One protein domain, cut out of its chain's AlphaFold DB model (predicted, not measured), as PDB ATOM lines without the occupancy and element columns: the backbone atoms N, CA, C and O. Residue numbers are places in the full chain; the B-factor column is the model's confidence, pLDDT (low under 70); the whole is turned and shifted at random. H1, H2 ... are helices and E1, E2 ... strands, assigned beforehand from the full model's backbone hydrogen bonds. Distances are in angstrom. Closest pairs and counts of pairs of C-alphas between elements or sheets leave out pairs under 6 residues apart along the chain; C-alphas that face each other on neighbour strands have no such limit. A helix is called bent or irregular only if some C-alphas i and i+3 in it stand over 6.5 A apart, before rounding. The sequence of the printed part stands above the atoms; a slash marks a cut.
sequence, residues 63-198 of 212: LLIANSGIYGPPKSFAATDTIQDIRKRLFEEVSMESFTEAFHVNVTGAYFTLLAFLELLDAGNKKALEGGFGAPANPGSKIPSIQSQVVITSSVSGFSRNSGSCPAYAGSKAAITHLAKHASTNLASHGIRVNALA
ATOM      1  N   LEU A  63      96.042 114.236 131.945       97.50
ATOM      2  CA  LEU A  63      95.143 113.566 132.873       97.50
ATOM      3  C   LEU A  63      94.597 114.564 133.890       97.50
ATOM      4  O   LEU A  63      95.363 115.214 134.598       97.50
ATOM      5  N   LEU A  64      93.275 114.609 134.007       98.44
ATOM      6  CA  LEU A  64      92.561 115.310 135.065       98.44
ATOM      7  C   LEU A  64      91.838 114.297 135.951       98.44
ATOM      8  O   LEU A  64      91.084 113.463 135.453       98.44
ATOM      9  N   ILE A  65      92.017 114.392 137.269       98.31
ATOM     10  CA  ILE A  65      91.262 113.576 138.226       98.31
ATOM     11  C   ILE A  65      90.385 114.483 139.094       98.31
ATOM     12  O   ILE A  65      90.852 115.071 140.068       98.31
ATOM     13  N   ALA A  66      89.090 114.551 138.780       97.62
ATOM     14  CA  ALA A  66      88.098 115.254 139.589       97.62
ATOM     15  C   ALA A  66      87.669 114.365 140.773       97.62
ATOM     16  O   ALA A  66      86.694 113.609 140.707       97.62
ATOM     17  N   ASN A  67      88.462 114.405 141.849       96.31
ATOM     18  CA  ASN A  67      88.291 113.561 143.040       96.31
ATOM     19  C   ASN A  67      87.587 114.256 144.222       96.31
ATOM     20  O   ASN A  67      87.223 113.590 145.191       96.31
ATOM     21  N   SER A  68      87.401 115.576 144.180       92.94
ATOM     22  CA  SER A  68      86.798 116.331 145.282       92.94
ATOM     23  C   SER A  68      85.418 115.795 145.674       92.94
ATOM     24  O   SER A  68      84.604 115.427 144.824       92.94
ATOM     25  N   GLY A  69      85.149 115.760 146.979       93.19
ATOM     26  CA  GLY A  69      83.812 115.476 147.471       93.19
ATOM     27  C   GLY A  69      83.654 115.520 148.987       93.19
ATOM     28  O   GLY A  69      84.629 115.431 149.734       93.19
ATOM     29  N   ILE A  70      82.404 115.649 149.420       94.69
ATOM     30  CA  ILE A  70      81.945 115.675 150.810       94.69
ATOM     31  C   ILE A  70      80.745 114.739 150.989       94.69
ATOM     32  O   ILE A  70      80.027 114.448 150.032       94.69
ATOM     33  N   TYR A  71      80.506 114.278 152.217       89.88
ATOM     34  CA  TYR A  71      79.352 113.427 152.532       89.88
ATOM     35  C   TYR A  71      78.025 114.197 152.592       89.88
ATOM     36  O   TYR A  71      76.979 113.632 152.286       89.88
ATOM     37  N   GLY A  72      78.052 115.480 152.961       90.44
ATOM     38  CA  GLY A  72      76.827 116.202 153.302       90.44
ATOM     39  C   GLY A  72      76.249 115.746 154.651       90.44
ATOM     40  O   GLY A  72      76.992 115.206 155.477       90.44
ATOM     41  N   PRO A  73      74.947 115.968 154.902       91.88
ATOM     42  CA  PRO A  73      74.311 115.631 156.174       91.88
ATOM     43  C   PRO A  73      74.371 114.113 156.441       91.88
ATOM     44  O   PRO A  73      73.897 113.332 155.610       91.88
ATOM     45  N   PRO A  74      74.910 113.664 157.595       90.06
ATOM     46  CA  PRO A  74      75.114 112.248 157.909       90.06
ATOM     47  C   PRO A  74      73.825 111.589 158.430       90.06
ATOM     48  O   PRO A  74      73.806 110.966 159.489       90.06
ATOM     49  N   LYS A  75      72.715 111.779 157.716       91.00
ATOM     50  CA  LYS A  75      71.392 111.259 158.073       91.00
ATOM     51  C   LYS A  75      70.867 110.398 156.933       91.00
ATOM     52  O   LYS A  75      71.034 110.734 155.761       91.00
ATOM     53  N   SER A  76      70.258 109.271 157.272       90.75
ATOM     54  CA  SER A  76      69.708 108.328 156.306       90.75
ATOM     55  C   SER A  76      68.438 107.666 156.841       90.75
ATOM     56  O   SER A  76      68.046 107.868 157.997       90.75
ATOM     57  N   PHE A  77      67.765 106.918 155.970       90.75
ATOM     58  CA  PHE A  77      66.654 106.061 156.369       90.75
ATOM     59  C   PHE A  77      67.163 104.970 157.319       90.75
ATOM     60  O   PHE A  77      68.299 104.523 157.172       90.75
ATOM     61  N   ALA A  78      66.331 104.502 158.249       89.12
ATOM     62  CA  ALA A  78      66.575 103.259 158.972       89.12
ATOM     63  C   ALA A  78      65.315 102.388 158.938       89.12
ATOM     64  O   ALA A  78      64.193 102.883 158.988       89.12
ATOM     65  N   ALA A  79      65.503 101.075 158.799       85.75
ATOM     66  CA  ALA A  79      64.391 100.140 158.607       85.75
ATOM     67  C   ALA A  79      63.506  99.983 159.857       85.75
ATOM     68  O   ALA A  79      62.374  99.531 159.748       85.75
ATOM     69  N   THR A  80      64.029 100.337 161.031       88.94
ATOM     70  CA  THR A  80      63.359 100.214 162.333       88.94
ATOM     71  C   THR A  80      62.547 101.447 162.725       88.94
ATOM     72  O   THR A  80      61.926 101.445 163.782       88.94
ATOM     73  N   ASP A  81      62.584 102.511 161.925       91.44
ATOM     74  CA  ASP A  81      61.963 103.784 162.273       91.44
ATOM     75  C   ASP A  81      60.456 103.804 162.048       91.44
ATOM     76  O   ASP A  81      59.943 103.248 161.073       91.44
ATOM     77  N   THR A  82      59.753 104.572 162.879       96.94
ATOM     78  CA  THR A  82      58.401 105.029 162.546       96.94
ATOM     79  C   THR A  82      58.445 106.153 161.501       96.94
ATOM     80  O   THR A  82      59.469 106.808 161.296       96.94
ATOM     81  N   ILE A  83      57.316 106.445 160.848       96.69
ATOM     82  CA  ILE A  83      57.230 107.568 159.895       96.69
ATOM     83  C   ILE A  83      57.547 108.909 160.575       96.69
ATOM     84  O   ILE A  83      58.160 109.787 159.963       96.69
ATOM     85  N   GLN A  84      57.168 109.059 161.843       97.56
ATOM     86  CA  GLN A  84      57.470 110.229 162.660       97.56
ATOM     87  C   GLN A  84      58.982 110.378 162.872       97.56
ATOM     88  O   GLN A  84      59.511 111.472 162.674       97.56
ATOM     89  N   ASP A  85      59.689 109.286 163.179       96.44
ATOM     90  CA  ASP A  85      61.152 109.291 163.328       96.44
ATOM     91  C   ASP A  85      61.855 109.639 162.010       96.44
ATOM     92  O   ASP A  85      62.785 110.451 161.994       96.44
ATOM     93  N   ILE A  86      61.377 109.084 160.888       94.88
ATOM     94  CA  ILE A  86      61.890 109.398 159.546       94.88
ATOM     95  C   ILE A  86      61.710 110.887 159.248       94.88
ATOM     96  O   ILE A  86      62.657 111.545 158.808       94.88
ATOM     97  N   ARG A  87      60.512 111.436 159.490       97.00
ATOM     98  CA  ARG A  87      60.217 112.853 159.249       97.00
ATOM     99  C   ARG A  87      61.102 113.750 160.107       97.00
ATOM    100  O   ARG A  87      61.751 114.636 159.563       97.00
ATOM    101  N   LYS A  88      61.194 113.492 161.408       96.62
ATOM    102  CA  LYS A  88      62.062 114.263 162.299       96.62
ATOM    103  C   LYS A  88      63.514 114.250 161.808       96.62
ATOM    104  O   LYS A  88      64.108 115.299 161.580       96.62
ATOM    105  N   ARG A  89      64.067 113.066 161.536       94.06
ATOM    106  CA  ARG A  89      65.477 112.927 161.155       94.06
ATOM    107  C   ARG A  89      65.819 113.515 159.788       94.06
ATOM    108  O   ARG A  89      66.903 114.066 159.629       94.06
ATOM    109  N   LEU A  90      64.970 113.321 158.779       94.25
ATOM    110  CA  LEU A  90      65.298 113.675 157.391       94.25
ATOM    111  C   LEU A  90      64.704 115.007 156.936       94.25
ATOM    112  O   LEU A  90      65.245 115.598 156.009       94.25
ATOM    113  N   PHE A  91      63.605 115.460 157.541       95.75
ATOM    114  CA  PHE A  91      62.956 116.720 157.179       95.75
ATOM    115  C   PHE A  91      63.256 117.834 158.186       95.75
ATOM    116  O   PHE A  91      63.548 118.946 157.769       95.75
ATOM    117  N   GLU A  92      63.193 117.562 159.492       96.62
ATOM    118  CA  GLU A  92      63.372 118.611 160.511       96.62
ATOM    119  C   GLU A  92      64.851 118.849 160.847       96.62
ATOM    120  O   GLU A  92      65.280 119.989 160.987       96.62
ATOM    121  N   GLU A  93      65.652 117.783 160.948       95.25
ATOM    122  CA  GLU A  93      67.069 117.875 161.339       95.25
ATOM    123  C   GLU A  93      68.035 118.154 160.170       95.25
ATOM    124  O   GLU A  93      69.199 118.486 160.407       95.25
ATOM    125  N   VAL A  94      67.600 117.997 158.915       95.75
ATOM    126  CA  VAL A  94      68.444 118.210 157.727       95.75
ATOM    127  C   VAL A  94      68.007 119.470 157.000       95.75
ATOM    128  O   VAL A  94      66.905 119.537 156.465       95.75
ATOM    129  N   SER A  95      68.905 120.451 156.914       96.50
ATOM    130  CA  SER A  95      68.641 121.673 156.159       96.50
ATOM    131  C   SER A  95      68.805 121.447 154.651       96.50
ATOM    132  O   SER A  95      69.669 120.673 154.210       96.50
ATOM    133  N   MET A  96      68.017 122.161 153.842       96.88
ATOM    134  CA  MET A  96      68.113 122.104 152.378       96.88
ATOM    135  C   MET A  96      69.472 122.598 151.870       96.88
ATOM    136  O   MET A  96      69.988 122.084 150.875       96.88
ATOM    137  N   GLU A  97      70.087 123.549 152.569       97.06
ATOM    138  CA  GLU A  97      71.411 124.092 152.261       97.06
ATOM    139  C   GLU A  97      72.478 123.011 152.429       97.06
ATOM    140  O   GLU A  97      73.272 122.792 151.520       97.06
ATOM    141  N   SER A  98      72.456 122.265 153.541       94.44
ATOM    142  CA  SER A  98      73.422 121.185 153.788       94.44
ATOM    143  C   SER A  98      73.315 120.058 152.754       94.44
ATOM    144  O   SER A  98      74.325 119.480 152.338       94.44
ATOM    145  N   PHE A  99      72.092 119.767 152.300       96.06
ATOM    146  CA  PHE A  99      71.836 118.809 151.229       96.06
ATOM    147  C   PHE A  99      72.388 119.320 149.894       96.06
ATOM    148  O   PHE A  99      73.088 118.595 149.182       96.06
ATOM    149  N   THR A 100      72.099 120.580 149.568       97.12
ATOM    150  CA  THR A 100      72.515 121.222 148.316       97.12
ATOM    151  C   THR A 100      74.027 121.386 148.246       97.12
ATOM    152  O   THR A 100      74.603 121.163 147.187       97.12
ATOM    153  N   GLU A 101      74.694 121.669 149.363       97.19
ATOM    154  CA  GLU A 101      76.152 121.793 149.437       97.19
ATOM    155  C   GLU A 101      76.858 120.493 149.017       97.19
ATOM    156  O   GLU A 101      77.852 120.517 148.286       97.19
ATOM    157  N   ALA A 102      76.299 119.329 149.372       95.75
ATOM    158  CA  ALA A 102      76.814 118.044 148.900       95.75
ATOM    159  C   ALA A 102      76.765 117.939 147.368       95.75
ATOM    160  O   ALA A 102      77.728 117.489 146.748       95.75
ATOM    161  N   PHE A 103      75.672 118.385 146.744       98.00
ATOM    162  CA  PHE A 103      75.557 118.449 145.285       98.00
ATOM    163  C   PHE A 103      76.464 119.520 144.681       98.00
ATOM    164  O   PHE A 103      77.068 119.295 143.629       98.00
ATOM    165  N   HIS A 104      76.596 120.665 145.341       98.25
ATOM    166  CA  HIS A 104      77.428 121.757 144.875       98.25
ATOM    167  C   HIS A 104      78.884 121.304 144.750       98.25
ATOM    168  O   HIS A 104      79.450 121.386 143.665       98.25
ATOM    169  N   VAL A 105      79.460 120.687 145.783       97.56
ATOM    170  CA  VAL A 105      80.845 120.196 145.718       97.56
ATOM    171  C   VAL A 105      80.976 118.942 144.845       97.56
ATOM    172  O   VAL A 105      81.838 118.890 143.967       97.56
ATOM    173  N   ASN A 106      80.141 117.920 145.065       97.94
ATOM    174  CA  ASN A 106      80.326 116.603 144.434       97.94
ATOM    175  C   ASN A 106      79.926 116.567 142.958       97.94
ATOM    176  O   ASN A 106      80.405 115.696 142.231       97.94
ATOM    177  N   VAL A 107      79.010 117.446 142.541       98.38
ATOM    178  CA  VAL A 107      78.460 117.477 141.182       98.38
ATOM    179  C   VAL A 107      78.930 118.728 140.467       98.38
ATOM    180  O   VAL A 107      79.682 118.618 139.503       98.38
ATOM    181  N   THR A 108      78.533 119.904 140.957       98.38
ATOM    182  CA  THR A 108      78.829 121.171 140.270       98.38
ATOM    183  C   THR A 108      80.331 121.414 140.238       98.38
ATOM    184  O   THR A 108      80.892 121.555 139.158       98.38
ATOM    185  N   GLY A 109      81.013 121.354 141.380       98.12
ATOM    186  CA  GLY A 109      82.453 121.579 141.458       98.12
ATOM    187  C   GLY A 109      83.249 120.566 140.640       98.12
ATOM    188  O   GLY A 109      84.117 120.946 139.859       98.12
ATOM    189  N   ALA A 110      82.916 119.276 140.733       97.88
ATOM    190  CA  ALA A 110      83.569 118.239 139.929       97.88
ATOM    191  C   ALA A 110      83.355 118.434 138.415       97.88
ATOM    192  O   ALA A 110      84.298 118.295 137.636       97.88
ATOM    193  N   TYR A 111      82.136 118.782 137.995       98.31
ATOM    194  CA  TYR A 111      81.811 119.014 136.589       98.31
ATOM    195  C   TYR A 111      82.467 120.290 136.049       98.31
ATOM    196  O   TYR A 111      83.074 120.266 134.983       98.31
ATOM    197  N   PHE A 112      82.436 121.391 136.802       98.50
ATOM    198  CA  PHE A 112      83.105 122.633 136.413       98.50
ATOM    199  C   PHE A 112      84.629 122.513 136.447       98.50
ATOM    200  O   PHE A 112      85.290 123.155 135.640       98.50
ATOM    201  N   THR A 113      85.190 121.637 137.287       98.69
ATOM    202  CA  THR A 113      86.613 121.277 137.207       98.69
ATOM    203  C   THR A 113      86.932 120.627 135.859       98.69
ATOM    204  O   THR A 113      87.925 120.983 135.239       98.69
ATOM    205  N   LEU A 114      86.093 119.711 135.360       98.38
ATOM    206  CA  LEU A 114      86.268 119.161 134.009       98.38
ATOM    207  C   LEU A 114      86.238 120.274 132.958       98.38
ATOM    208  O   LEU A 114      87.130 120.316 132.116       98.38
ATOM    209  N   LEU A 115      85.249 121.172 133.025       98.44
ATOM    210  CA  LEU A 115      85.083 122.247 132.042       98.44
ATOM    211  C   LEU A 115      86.258 123.232 132.037       98.44
ATOM    212  O   LEU A 115      86.766 123.555 130.969       98.44
ATOM    213  N   ALA A 116      86.712 123.670 133.214       98.62
ATOM    214  CA  ALA A 116      87.794 124.646 133.351       98.62
ATOM    215  C   ALA A 116      89.106 124.167 132.709       98.62
ATOM    216  O   ALA A 116      89.875 124.961 132.183       98.62
ATOM    217  N   PHE A 117      89.353 122.858 132.711       98.75
ATOM    218  CA  PHE A 117      90.600 122.267 132.231       98.75
ATOM    219  C   PHE A 117      90.537 121.755 130.781       98.75
ATOM    220  O   PHE A 117      91.510 121.158 130.313       98.75
ATOM    221  N   LEU A 118      89.430 121.964 130.055       98.44
ATOM    222  CA  LEU A 118      89.257 121.442 128.690       98.44
ATOM    223  C   LEU A 118      90.341 121.923 127.722       98.44
ATOM    224  O   LEU A 118      90.863 121.116 126.956       98.44
ATOM    225  N   GLU A 119      90.717 123.199 127.783       98.50
ATOM    226  CA  GLU A 119      91.740 123.759 126.892       98.50
ATOM    227  C   GLU A 119      93.119 123.143 127.146       98.50
ATOM    228  O   GLU A 119      93.830 122.798 126.203       98.50
ATOM    229  N   LEU A 120      93.473 122.901 128.413       98.50
ATOM    230  CA  LEU A 120      94.723 122.229 128.775       98.50
ATOM    231  C   LEU A 120      94.736 120.751 128.351       98.50
ATOM    232  O   LEU A 120      95.792 120.231 127.985       98.50
ATOM    233  N   LEU A 121      93.585 120.072 128.395       97.94
ATOM    234  CA  LEU A 121      93.435 118.690 127.918       97.94
ATOM    235  C   LEU A 121      93.570 118.609 126.393       97.94
ATOM    236  O   LEU A 121      94.256 117.720 125.883       97.94
ATOM    237  N   ASP A 122      92.950 119.540 125.668       97.00
ATOM    238  CA  ASP A 122      93.067 119.653 124.212       97.00
ATOM    239  C   ASP A 122      94.503 120.010 123.790       97.00
ATOM    240  O   ASP A 122      95.065 119.386 122.887       97.00
ATOM    241  N   ALA A 123      95.161 120.922 124.514       96.88
ATOM    242  CA  ALA A 123      96.584 121.205 124.340       96.88
ATOM    243  C   ALA A 123      97.447 119.946 124.542       96.88
ATOM    244  O   ALA A 123      98.400 119.729 123.794       96.88
ATOM    245  N   GLY A 124      97.082 119.072 125.487       95.69
ATOM    246  CA  GLY A 124      97.754 117.788 125.703       95.69
ATOM    247  C   GLY A 124      97.634 116.843 124.507       95.69
ATOM    248  O   GLY A 124      98.626 116.235 124.103       95.69
ATOM    249  N   ASN A 125      96.450 116.774 123.891       94.81
ATOM    250  CA  ASN A 125      96.235 116.014 122.658       94.81
ATOM    251  C   ASN A 125      97.058 116.585 121.497       94.81
ATOM    252  O   ASN A 125      97.723 115.832 120.788       94.81
ATOM    253  N   LYS A 126      97.064 117.910 121.321       94.44
ATOM    254  CA  LYS A 126      97.856 118.588 120.282       94.44
ATOM    255  C   LYS A 126      99.354 118.339 120.452       94.44
ATOM    256  O   LYS A 126     100.023 118.002 119.482       94.44
ATOM    257  N   LYS A 127      99.864 118.403 121.685       93.56
ATOM    258  CA  LYS A 127     101.265 118.079 121.991       93.56
ATOM    259  C   LYS A 127     101.616 116.638 121.646       93.56
ATOM    260  O   LYS A 127     102.679 116.398 121.090       93.56
ATOM    261  N   ALA A 128     100.715 115.693 121.902       92.31
ATOM    262  CA  ALA A 128     100.920 114.309 121.487       92.31
ATOM    263  C   ALA A 128     101.015 114.171 119.953       92.31
ATOM    264  O   ALA A 128     101.830 113.393 119.466       92.31
ATOM    265  N   LEU A 129     100.249 114.954 119.182       91.31
ATOM    266  CA  LEU A 129     100.332 114.965 117.713       91.31
ATOM    267  C   LEU A 129     101.649 115.554 117.179       91.31
ATOM    268  O   LEU A 129     102.114 115.117 116.130       91.31
ATOM    269  N   GLU A 130     102.258 116.508 117.889       90.31
ATOM    270  CA  GLU A 130     103.592 117.045 117.565       90.31
ATOM    271  C   GLU A 130     104.713 116.011 117.796       90.31
ATOM    272  O   GLU A 130     105.790 116.117 117.209       90.31
ATOM    273  N   GLY A 131     104.460 114.998 118.631       84.12
ATOM    274  CA  GLY A 131     105.377 113.903 118.937       84.12
ATOM    275  C   GLY A 131     105.586 113.688 120.439       84.12
ATOM    276  O   GLY A 131     105.209 114.496 121.282       84.12
ATOM    277  N   GLY A 132     106.217 112.566 120.797       84.12
ATOM    278  CA  GLY A 132     106.502 112.208 122.190       84.12
ATOM    279  C   GLY A 132     105.445 111.299 122.825       84.12
ATOM    280  O   GLY A 132     104.975 110.346 122.204       84.12
ATOM    281  N   PHE A 133     105.118 111.536 124.099       84.44
ATOM    282  CA  PHE A 133     104.194 110.678 124.845       84.44
ATOM    283  C   PHE A 133     102.783 110.760 124.249       84.44
ATOM    284  O   PHE A 133     102.160 111.818 124.270       84.44
ATOM    285  N   GLY A 134     102.287 109.637 123.728       84.94
ATOM    286  CA  GLY A 134     100.987 109.573 123.060       84.94
ATOM    287  C   GLY A 134     101.007 109.861 121.562       84.94
ATOM    288  O   GLY A 134      99.929 109.984 120.977       84.94
ATOM    289  N   ALA A 135     102.188 109.928 120.934       88.19
ATOM    290  CA  ALA A 135     102.315 110.105 119.488       88.19
ATOM    291  C   ALA A 135     101.448 109.107 118.699       88.19
ATOM    292  O   ALA A 135     101.279 107.965 119.145       88.19
ATOM    293  N   PRO A 136     100.868 109.505 117.553       89.56
ATOM    294  CA  PRO A 136     100.025 108.615 116.768       89.56
ATOM    295  C   PRO A 136     100.748 107.316 116.399       89.56
ATOM    296  O   PRO A 136     101.892 107.341 115.958       89.56
ATOM    297  N   ALA A 137     100.064 106.177 116.551       86.81
ATOM    298  CA  ALA A 137     100.629 104.869 116.204       86.81
ATOM    299  C   ALA A 137     100.919 104.743 114.697       86.81
ATOM    300  O   ALA A 137     101.869 104.078 114.299       86.81
ATOM    301  N   ASN A 138     100.110 105.419 113.876       85.56
ATOM    302  CA  ASN A 138     100.276 105.489 112.431       85.56
ATOM    303  C   ASN A 138     100.711 106.910 112.038       85.56
ATOM    304  O   ASN A 138     100.003 107.864 112.390       85.56
ATOM    305  N   PRO A 139     101.818 107.077 111.289       81.38
ATOM    306  CA  PRO A 139     102.238 108.378 110.775       81.38
ATOM    307  C   PRO A 139     101.114 109.066 109.986       81.38
ATOM    308  O   PRO A 139     100.472 108.449 109.140       81.38
ATOM    309  N   GLY A 140     100.853 110.343 110.282       80.00
ATOM    310  CA  GLY A 140      99.800 111.133 109.627       80.00
ATOM    311  C   GLY A 140      98.388 110.982 110.214       80.00
ATOM    312  O   GLY A 140      97.473 111.678 109.774       80.00
ATOM    313  N   SER A 141      98.186 110.127 111.225       84.44
ATOM    314  CA  SER A 141      96.917 110.075 111.962       84.44
ATOM    315  C   SER A 141      96.697 111.356 112.774       84.44
ATOM    316  O   SER A 141      97.585 111.822 113.484       84.44
ATOM    317  N   LYS A 142      95.472 111.892 112.720       83.81
ATOM    318  CA  LYS A 142      95.029 113.041 113.536       83.81
ATOM    319  C   LYS A 142      94.600 112.647 114.952       83.81
ATOM    320  O   LYS A 142      94.145 113.492 115.714       83.81
ATOM    321  N   ILE A 143      94.699 111.363 115.286       83.50
ATOM    322  CA  ILE A 143      94.287 110.808 116.573       83.50
ATOM    323  C   ILE A 143      95.552 110.392 117.333       83.50
ATOM    324  O   ILE A 143      96.284 109.528 116.831       83.50
ATOM    325  N   PRO A 144      95.826 110.978 118.515       88.19
ATOM    326  CA  PRO A 144      96.948 110.554 119.343       88.19
ATOM    327  C   PRO A 144      96.698 109.136 119.873       88.19
ATOM    328  O   PRO A 144      95.558 108.762 120.153       88.19
ATOM    329  N   SER A 145      97.759 108.337 120.022       88.56
ATOM    330  CA  SER A 145      97.640 106.981 120.580       88.56
ATOM    331  C   SER A 145      97.232 107.009 122.053       88.56
ATOM    332  O   SER A 145      96.471 106.154 122.506       88.56
ATOM    333  N   ILE A 146      97.695 108.022 122.790       89.31
ATOM    334  CA  ILE A 146      97.288 108.289 124.168       89.31
ATOM    335  C   ILE A 146      96.550 109.621 124.189       89.31
ATOM    336  O   ILE A 146      97.145 110.694 124.166       89.31
ATOM    337  N   GLN A 147      95.230 109.517 124.241       92.94
ATOM    338  CA  GLN A 147      94.317 110.640 124.383       92.94
ATOM    339  C   GLN A 147      94.253 111.142 125.826       92.94
ATOM    340  O   GLN A 147      94.205 110.335 126.768       92.94
ATOM    341  N   SER A 148      94.144 112.461 125.969       96.25
ATOM    342  CA  SER A 148      93.852 113.140 127.224       96.25
ATOM    343  C   SER A 148      92.623 112.539 127.903       96.25
ATOM    344  O   SER A 148      91.617 112.202 127.266       96.25
ATOM    345  N   GLN A 149      92.711 112.376 129.221       96.94
ATOM    346  CA  GLN A 149      91.712 111.659 130.001       96.94
ATOM    347  C   GLN A 149      91.233 112.474 131.195       96.94
ATOM    348  O   GLN A 149      92.012 113.093 131.913       96.94
ATOM    349  N   VAL A 150      89.935 112.388 131.461       98.44
ATOM    350  CA  VAL A 150      89.314 112.826 132.702       98.44
ATOM    351  C   VAL A 150      88.816 111.605 133.462       98.44
ATOM    352  O   VAL A 150      88.144 110.729 132.909       98.44
ATOM    353  N   VAL A 151      89.142 111.548 134.746       98.38
ATOM    354  CA  VAL A 151      88.642 110.546 135.682       98.38
ATOM    355  C   VAL A 151      87.872 111.254 136.783       98.38
ATOM    356  O   VAL A 151      88.423 112.070 137.517       98.38
ATOM    357  N   ILE A 152      86.594 110.926 136.925       98.19
ATOM    358  CA  ILE A 152      85.731 111.493 137.959       98.19
ATOM    359  C   ILE A 152      85.512 110.461 139.063       98.19
ATOM    360  O   ILE A 152      85.263 109.285 138.797       98.19
ATOM    361  N   THR A 153      85.597 110.888 140.321       97.12
ATOM    362  CA  THR A 153      85.377 109.989 141.462       97.12
ATOM    363  C   THR A 153      83.910 109.986 141.884       97.12
ATOM    364  O   THR A 153      83.414 110.905 142.541       97.12
ATOM    365  N   SER A 154      83.221 108.910 141.522       96.12
ATOM    366  CA  SER A 154      81.877 108.553 141.967       96.12
ATOM    367  C   SER A 154      81.917 107.757 143.297       96.12
ATOM    368  O   SER A 154      82.770 108.000 144.149       96.12
ATOM    369  N   SER A 155      80.966 106.846 143.519       94.88
ATOM    370  CA  SER A 155      80.868 105.913 144.646       94.88
ATOM    371  C   SER A 155      79.908 104.778 144.290       94.88
ATOM    372  O   SER A 155      78.924 105.008 143.584       94.88
ATOM    373  N   VAL A 156      80.101 103.586 144.864       93.75
ATOM    374  CA  VAL A 156      79.069 102.529 144.844       93.75
ATOM    375  C   VAL A 156      77.745 102.996 145.462       93.75
ATOM    376  O   VAL A 156      76.684 102.517 145.073       93.75
ATOM    377  N   SER A 157      77.779 103.982 146.368       91.50
ATOM    378  CA  SER A 157      76.576 104.607 146.937       91.50
ATOM    379  C   SER A 157      75.676 105.235 145.873       91.50
ATOM    380  O   SER A 157      74.473 105.282 146.079       91.50
ATOM    381  N   GLY A 158      76.224 105.670 144.731       92.12
ATOM    382  CA  GLY A 158      75.431 106.194 143.611       92.12
ATOM    383  C   GLY A 158      74.599 105.130 142.882       92.12
ATOM    384  O   GLY A 158      73.727 105.475 142.094       92.12
ATOM    385  N   PHE A 159      74.855 103.848 143.149       91.69
ATOM    386  CA  PHE A 159      74.107 102.704 142.612       91.69
ATOM    387  C   PHE A 159      73.327 101.955 143.701       91.69
ATOM    388  O   PHE A 159      72.522 101.072 143.407       91.69
ATOM    389  N   SER A 160      73.592 102.274 144.969       86.19
ATOM    390  CA  SER A 160      73.020 101.591 146.119       86.19
ATOM    391  C   SER A 160      71.655 102.169 146.476       86.19
ATOM    392  O   SER A 160      71.459 103.380 146.484       86.19
ATOM    393  N   ARG A 161      70.727 101.284 146.845       84.88
ATOM    394  CA  ARG A 161      69.426 101.629 147.450       84.88
ATOM    395  C   ARG A 161      69.406 101.370 148.963       84.88
ATOM    396  O   ARG A 161      68.346 101.375 149.574       84.88
ATOM    397  N   ASN A 162      70.565 101.071 149.551       82.00
ATOM    398  CA  ASN A 162      70.679 100.720 150.962       82.00
ATOM    399  C   ASN A 162      70.462 101.956 151.852       82.00
ATOM    400  O   ASN A 162      71.021 103.024 151.594       82.00
ATOM    401  N   SER A 163      69.717 101.764 152.940       74.69
ATOM    402  CA  SER A 163      69.469 102.728 154.010       74.69
ATOM    403  C   SER A 163      70.749 103.264 154.671       74.69
ATOM    404  O   SER A 163      70.741 104.368 155.199       74.69
ATOM    405  N   GLY A 164      71.877 102.551 154.580       73.19
ATOM    406  CA  GLY A 164      73.179 103.015 155.079       73.19
ATOM    407  C   GLY A 164      73.862 104.115 154.247       73.19
ATOM    408  O   GLY A 164      74.936 104.577 154.621       73.19
ATOM    409  N   SER A 165      73.301 104.526 153.103       78.94
ATOM    410  CA  SER A 165      73.832 105.641 152.303       78.94
ATOM    411  C   SER A 165      73.018 106.915 152.529       78.94
ATOM    412  O   SER A 165      71.812 106.935 152.299       78.94
ATOM    413  N   CYS A 166      73.680 108.002 152.937       88.62
ATOM    414  CA  CYS A 166      73.027 109.300 153.105       88.62
ATOM    415  C   CYS A 166      72.442 109.779 151.758       88.62
ATOM    416  O   CYS A 166      73.177 109.774 150.761       88.62
ATOM    417  N   PRO A 167      71.166 110.217 151.697       92.50
ATOM    418  CA  PRO A 167      70.501 110.554 150.437       92.50
ATOM    419  C   PRO A 167      71.229 111.624 149.613       92.50
ATOM    420  O   PRO A 167      71.379 111.460 148.404       92.50
ATOM    421  N   ALA A 168      71.751 112.673 150.262       94.38
ATOM    422  CA  ALA A 168      72.499 113.739 149.592       94.38
ATOM    423  C   ALA A 168      73.760 113.197 148.891       94.38
ATOM    424  O   ALA A 168      73.995 113.453 147.708       94.38
ATOM    425  N   TYR A 169      74.546 112.377 149.597       94.12
ATOM    426  CA  TYR A 169      75.749 111.760 149.045       94.12
ATOM    427  C   TYR A 169      75.423 110.797 147.902       94.12
ATOM    428  O   TYR A 169      75.979 110.933 146.812       94.12
ATOM    429  N   ALA A 170      74.505 109.853 148.128       94.25
ATOM    430  CA  ALA A 170      74.111 108.858 147.133       94.25
ATOM    431  C   ALA A 170      73.581 109.526 145.856       94.25
ATOM    432  O   ALA A 170      74.080 109.244 144.765       94.25
ATOM    433  N   GLY A 171      72.657 110.480 146.004       95.50
ATOM    434  CA  GLY A 171      72.104 111.252 144.894       95.50
ATOM    435  C   GLY A 171      73.177 112.031 144.136       95.50
ATOM    436  O   GLY A 171      73.249 111.945 142.912       95.50
ATOM    437  N   SER A 172      74.082 112.713 144.844       97.12
ATOM    438  CA  SER A 172      75.168 113.462 144.201       97.12
ATOM    439  C   SER A 172      76.129 112.552 143.417       97.12
ATOM    440  O   SER A 172      76.556 112.892 142.314       97.12
ATOM    441  N   LYS A 173      76.432 111.350 143.929       96.69
ATOM    442  CA  LYS A 173      77.302 110.378 143.248       96.69
ATOM    443  C   LYS A 173      76.609 109.707 142.059       96.69
ATOM    444  O   LYS A 173      77.259 109.456 141.043       96.69
ATOM    445  N   ALA A 174      75.295 109.500 142.120       97.06
ATOM    446  CA  ALA A 174      74.504 109.100 140.957       97.06
ATOM    447  C   ALA A 174      74.521 110.191 139.868       97.06
ATOM    448  O   ALA A 174      74.831 109.906 138.709       97.06
ATOM    449  N   ALA A 175      74.283 111.449 140.254       98.12
ATOM    450  CA  ALA A 175      74.257 112.591 139.342       98.12
ATOM    451  C   ALA A 175      75.592 112.776 138.609       98.12
ATOM    452  O   ALA A 175      75.625 112.804 137.379       98.12
ATOM    453  N   ILE A 176      76.715 112.814 139.334       98.19
ATOM    454  CA  ILE A 176      78.027 112.991 138.698       98.19
ATOM    455  C   ILE A 176      78.426 111.788 137.826       98.19
ATOM    456  O   ILE A 176      79.094 111.963 136.810       98.19
ATOM    457  N   THR A 177      77.970 110.571 138.153       98.12
ATOM    458  CA  THR A 177      78.153 109.397 137.275       98.12
ATOM    459  C   THR A 177      77.448 109.595 135.942       98.12
ATOM    460  O   THR A 177      78.004 109.276 134.891       98.12
ATOM    461  N   HIS A 178      76.220 110.112 135.969       98.25
ATOM    462  CA  HIS A 178      75.480 110.398 134.750       98.25
ATOM    463  C   HIS A 178      76.152 111.511 133.937       98.25
ATOM    464  O   HIS A 178      76.364 111.340 132.738       98.25
ATOM    465  N   LEU A 179      76.586 112.593 134.589       98.31
ATOM    466  CA  LEU A 179      77.322 113.668 133.919       98.31
ATOM    467  C   LEU A 179      78.646 113.189 133.313       98.31
ATOM    468  O   LEU A 179      79.005 113.638 132.231       98.31
ATOM    469  N   ALA A 180      79.346 112.242 133.944       98.12
ATOM    470  CA  ALA A 180      80.546 111.636 133.367       98.12
ATOM    471  C   ALA A 180      80.241 110.896 132.054       98.12
ATOM    472  O   ALA A 180      80.979 111.045 131.083       98.12
ATOM    473  N   LYS A 181      79.131 110.142 131.997       97.94
ATOM    474  CA  LYS A 181      78.672 109.483 130.760       97.94
ATOM    475  C   LYS A 181      78.313 110.511 129.691       97.94
ATOM    476  O   LYS A 181      78.744 110.380 128.551       97.94
ATOM    477  N   HIS A 182      77.573 111.548 130.077       98.12
ATOM    478  CA  HIS A 182      77.196 112.631 129.176       98.12
ATOM    479  C   HIS A 182      78.433 113.334 128.594       98.12
ATOM    480  O   HIS A 182      78.550 113.480 127.379       98.12
ATOM    481  N   ALA A 183      79.397 113.701 129.439       98.12
ATOM    482  CA  ALA A 183      80.652 114.310 129.011       98.12
ATOM    483  C   ALA A 183      81.481 113.365 128.128       98.12
ATOM    484  O   ALA A 183      82.043 113.812 127.135       98.12
ATOM    485  N   SER A 184      81.509 112.061 128.428       97.81
ATOM    486  CA  SER A 184      82.220 111.070 127.610       97.81
ATOM    487  C   SER A 184      81.715 111.031 126.172       97.81
ATOM    488  O   SER A 184      82.525 110.949 125.256       97.81
ATOM    489  N   THR A 185      80.398 111.075 125.963       97.94
ATOM    490  CA  THR A 185      79.823 111.076 124.612       97.94
ATOM    491  C   THR A 185      80.147 112.374 123.877       97.94
ATOM    492  O   THR A 185      80.560 112.341 122.722       97.94
ATOM    493  N   ASN A 186      79.997 113.517 124.547       97.62
ATOM    494  CA  ASN A 186      80.126 114.828 123.908       97.62
ATOM    495  C   ASN A 186      81.582 115.257 123.659       97.62
ATOM    496  O   ASN A 186      81.839 116.038 122.751       97.62
ATOM    497  N   LEU A 187      82.543 114.741 124.429       97.25
ATOM    498  CA  LEU A 187      83.967 115.056 124.265       97.25
ATOM    499  C   LEU A 187      84.726 114.042 123.396       97.25
ATOM    500  O   LEU A 187      85.907 114.240 123.102       97.25
ATOM    501  N   ALA A 188      84.053 112.981 122.936       94.56
ATOM    502  CA  ALA A 188      84.657 111.946 122.101       94.56
ATOM    503  C   ALA A 188      85.197 112.497 120.770       94.56
ATOM    504  O   ALA A 188      86.291 112.117 120.352       94.56
ATOM    505  N   SER A 189      84.483 113.435 120.137       92.56
ATOM    506  CA  SER A 189      84.914 114.112 118.900       92.56
ATOM    507  C   SER A 189      86.191 114.938 119.078       92.56
ATOM    508  O   SER A 189      86.926 115.144 118.116       92.56
ATOM    509  N   HIS A 190      86.477 115.369 120.307       93.69
ATOM    510  CA  HIS A 190      87.679 116.117 120.678       93.69
ATOM    511  C   HIS A 190      88.818 115.203 121.150       93.69
ATOM    512  O   HIS A 190      89.876 115.674 121.567       93.69
ATOM    513  N   GLY A 191      88.611 113.883 121.126       92.69
ATOM    514  CA  GLY A 191      89.586 112.917 121.614       92.69
ATOM    515  C   GLY A 191      89.887 113.063 123.105       92.69
ATOM    516  O   GLY A 191      90.996 112.749 123.526       92.69
ATOM    517  N   ILE A 192      88.939 113.563 123.904       96.69
ATOM    518  CA  ILE A 192      89.062 113.641 125.364       96.69
ATOM    519  C   ILE A 192      88.169 112.560 125.965       96.69
ATOM    520  O   ILE A 192      86.946 112.576 125.827       96.69
ATOM    521  N   ARG A 193      88.784 111.596 126.651       97.69
ATOM    522  CA  ARG A 193      88.069 110.457 127.245       97.69
ATOM    523  C   ARG A 193      87.614 110.805 128.652       97.69
ATOM    524  O   ARG A 193      88.430 111.236 129.458       97.69
ATOM    525  N   VAL A 194      86.362 110.521 129.002       98.44
ATOM    526  CA  VAL A 194      85.847 110.747 130.364       98.44
ATOM    527  C   VAL A 194      85.378 109.430 130.963       98.44
ATOM    528  O   VAL A 194      84.581 108.718 130.368       98.44
ATOM    529  N   ASN A 195      85.885 109.088 132.145       98.19
ATOM    530  CA  ASN A 195      85.502 107.879 132.870       98.19
ATOM    531  C   ASN A 195      85.164 108.211 134.323       98.19
ATOM    532  O   ASN A 195      85.701 109.161 134.890       98.19
ATOM    533  N   ALA A 196      84.308 107.402 134.945       97.44
ATOM    534  CA  ALA A 196      84.000 107.508 136.366       97.44
ATOM    535  C   ALA A 196      84.499 106.269 137.115       97.44
ATOM    536  O   ALA A 196      84.227 105.141 136.708       97.44
ATOM    537  N   LEU A 197      85.195 106.476 138.232       96.12
ATOM    538  CA  LEU A 197      85.524 105.415 139.182       96.12
ATOM    539  C   LEU A 197      84.478 105.407 140.289       96.12
ATOM    540  O   LEU A 197      84.179 106.460 140.843       96.12
ATOM    541  N   ALA A 198      83.954 104.238 140.649       95.44
ATOM    542  CA  ALA A 198      82.998 104.078 141.743       95.44
ATOM    543  C   ALA A 198      83.615 103.234 142.869       95.44
ATOM    544  O   ALA A 198      83.422 102.018 142.899       95.44
TER     545      ALA A 198
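AT A GLANCE: This is residues 63 to 198 of the 212 residues of the protein "Putative short chain dehydrogenase reductase protein" of Eutypa lata (strain UCR-EL1) (UniProt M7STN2). This is a long rod: two long helices, H2 and H4, lie side by side over one face of a small sheet of three parallel strands, E1, E2 and E3. H1 lies out toward one end of the rod, while H3 carries on beyond H2 toward the other end, where the loop of residues 131 to 148 lies. The printed part has 136 residues, with elements in the order E1, H1, H2, H3, E2, H4, E3, and the sheet runs E1, E2, E3. The class is mostly helix, in two layers, with H2, H3 and H4 on one face of the sheet. The whole is loose, with a radius of gyration of the C-alphas of 19.5 A and spans of 68 by 23 by 20 A.

HOW THE PARTS SIT: Start at E1, residues 63 to 66, an edge strand parallel to E2, residues 149 to 153; N 64 and O 149 are 2.9 A apart, within hydrogen-bond range. On the other side of E2 is E3, residues 193 to 197, also parallel, with N 150 and O 193 at 2.8 A. H1, residues 83 to 92, is not on the sheet, and it is apart from H2, residues 96 to 116. H2 is on the sheet at a height of 11.4 A, over E1 and E2 and along the strands; look at the C-alphas of Ala 66 and Ala 110, its closest pair with E1, 5.4 A apart. H3, residues 118 to 130, is also on the sheet, and it and H2 meet only through their link. H4, residues 167 to 190, is on the same face as H2, over E3 at a height of 8.0 A; its closest C-alphas with E3 are those of Ser 184 and Val 194, 4.6 A. H4 touches H2 with residues 168 to 179 alone, at a shallow tilt of 17 degrees, the same way; the closest C-alphas are those of Phe 103 and Ser 172, 5.1 A. E2, H4 and E3 form a strand-helix-strand unit, two parallel neighbour strands with a helix between, and its crossover is right-handed; E1, H1, H2, H3 and E2 form another. In H1 and H3 every O i to N i+4 pair is within hydrogen-bond range; in H2 it is 13 of 17 and in H4 18 of 20.

IN THESE COORDINATES: Find C-alpha 63 at (95.143, 113.566, 132.873), where E1 begins. H2 starts at C-alpha 96, (68.113, 122.104, 152.378), and runs 27.5 A, with a kink of 33 degrees near residue 103. H3 spans 18.7 A. H4 spans 34.8 A, with a kink of 30 degrees near residue 184, and is only just irregular: C-alphas 186 and 189 are 7.0 A apart. E3 ends at C-alpha 197, (85.524, 105.415, 139.182).

THE WHOLE: The two C-alphas farthest apart are those of Gln 84 and Pro 139, 68.6 A. The printed part has no cut; the links E1 to H1, H3 to E2 and E2 to H4 are long. No printed residue is under 70 in pLDDT.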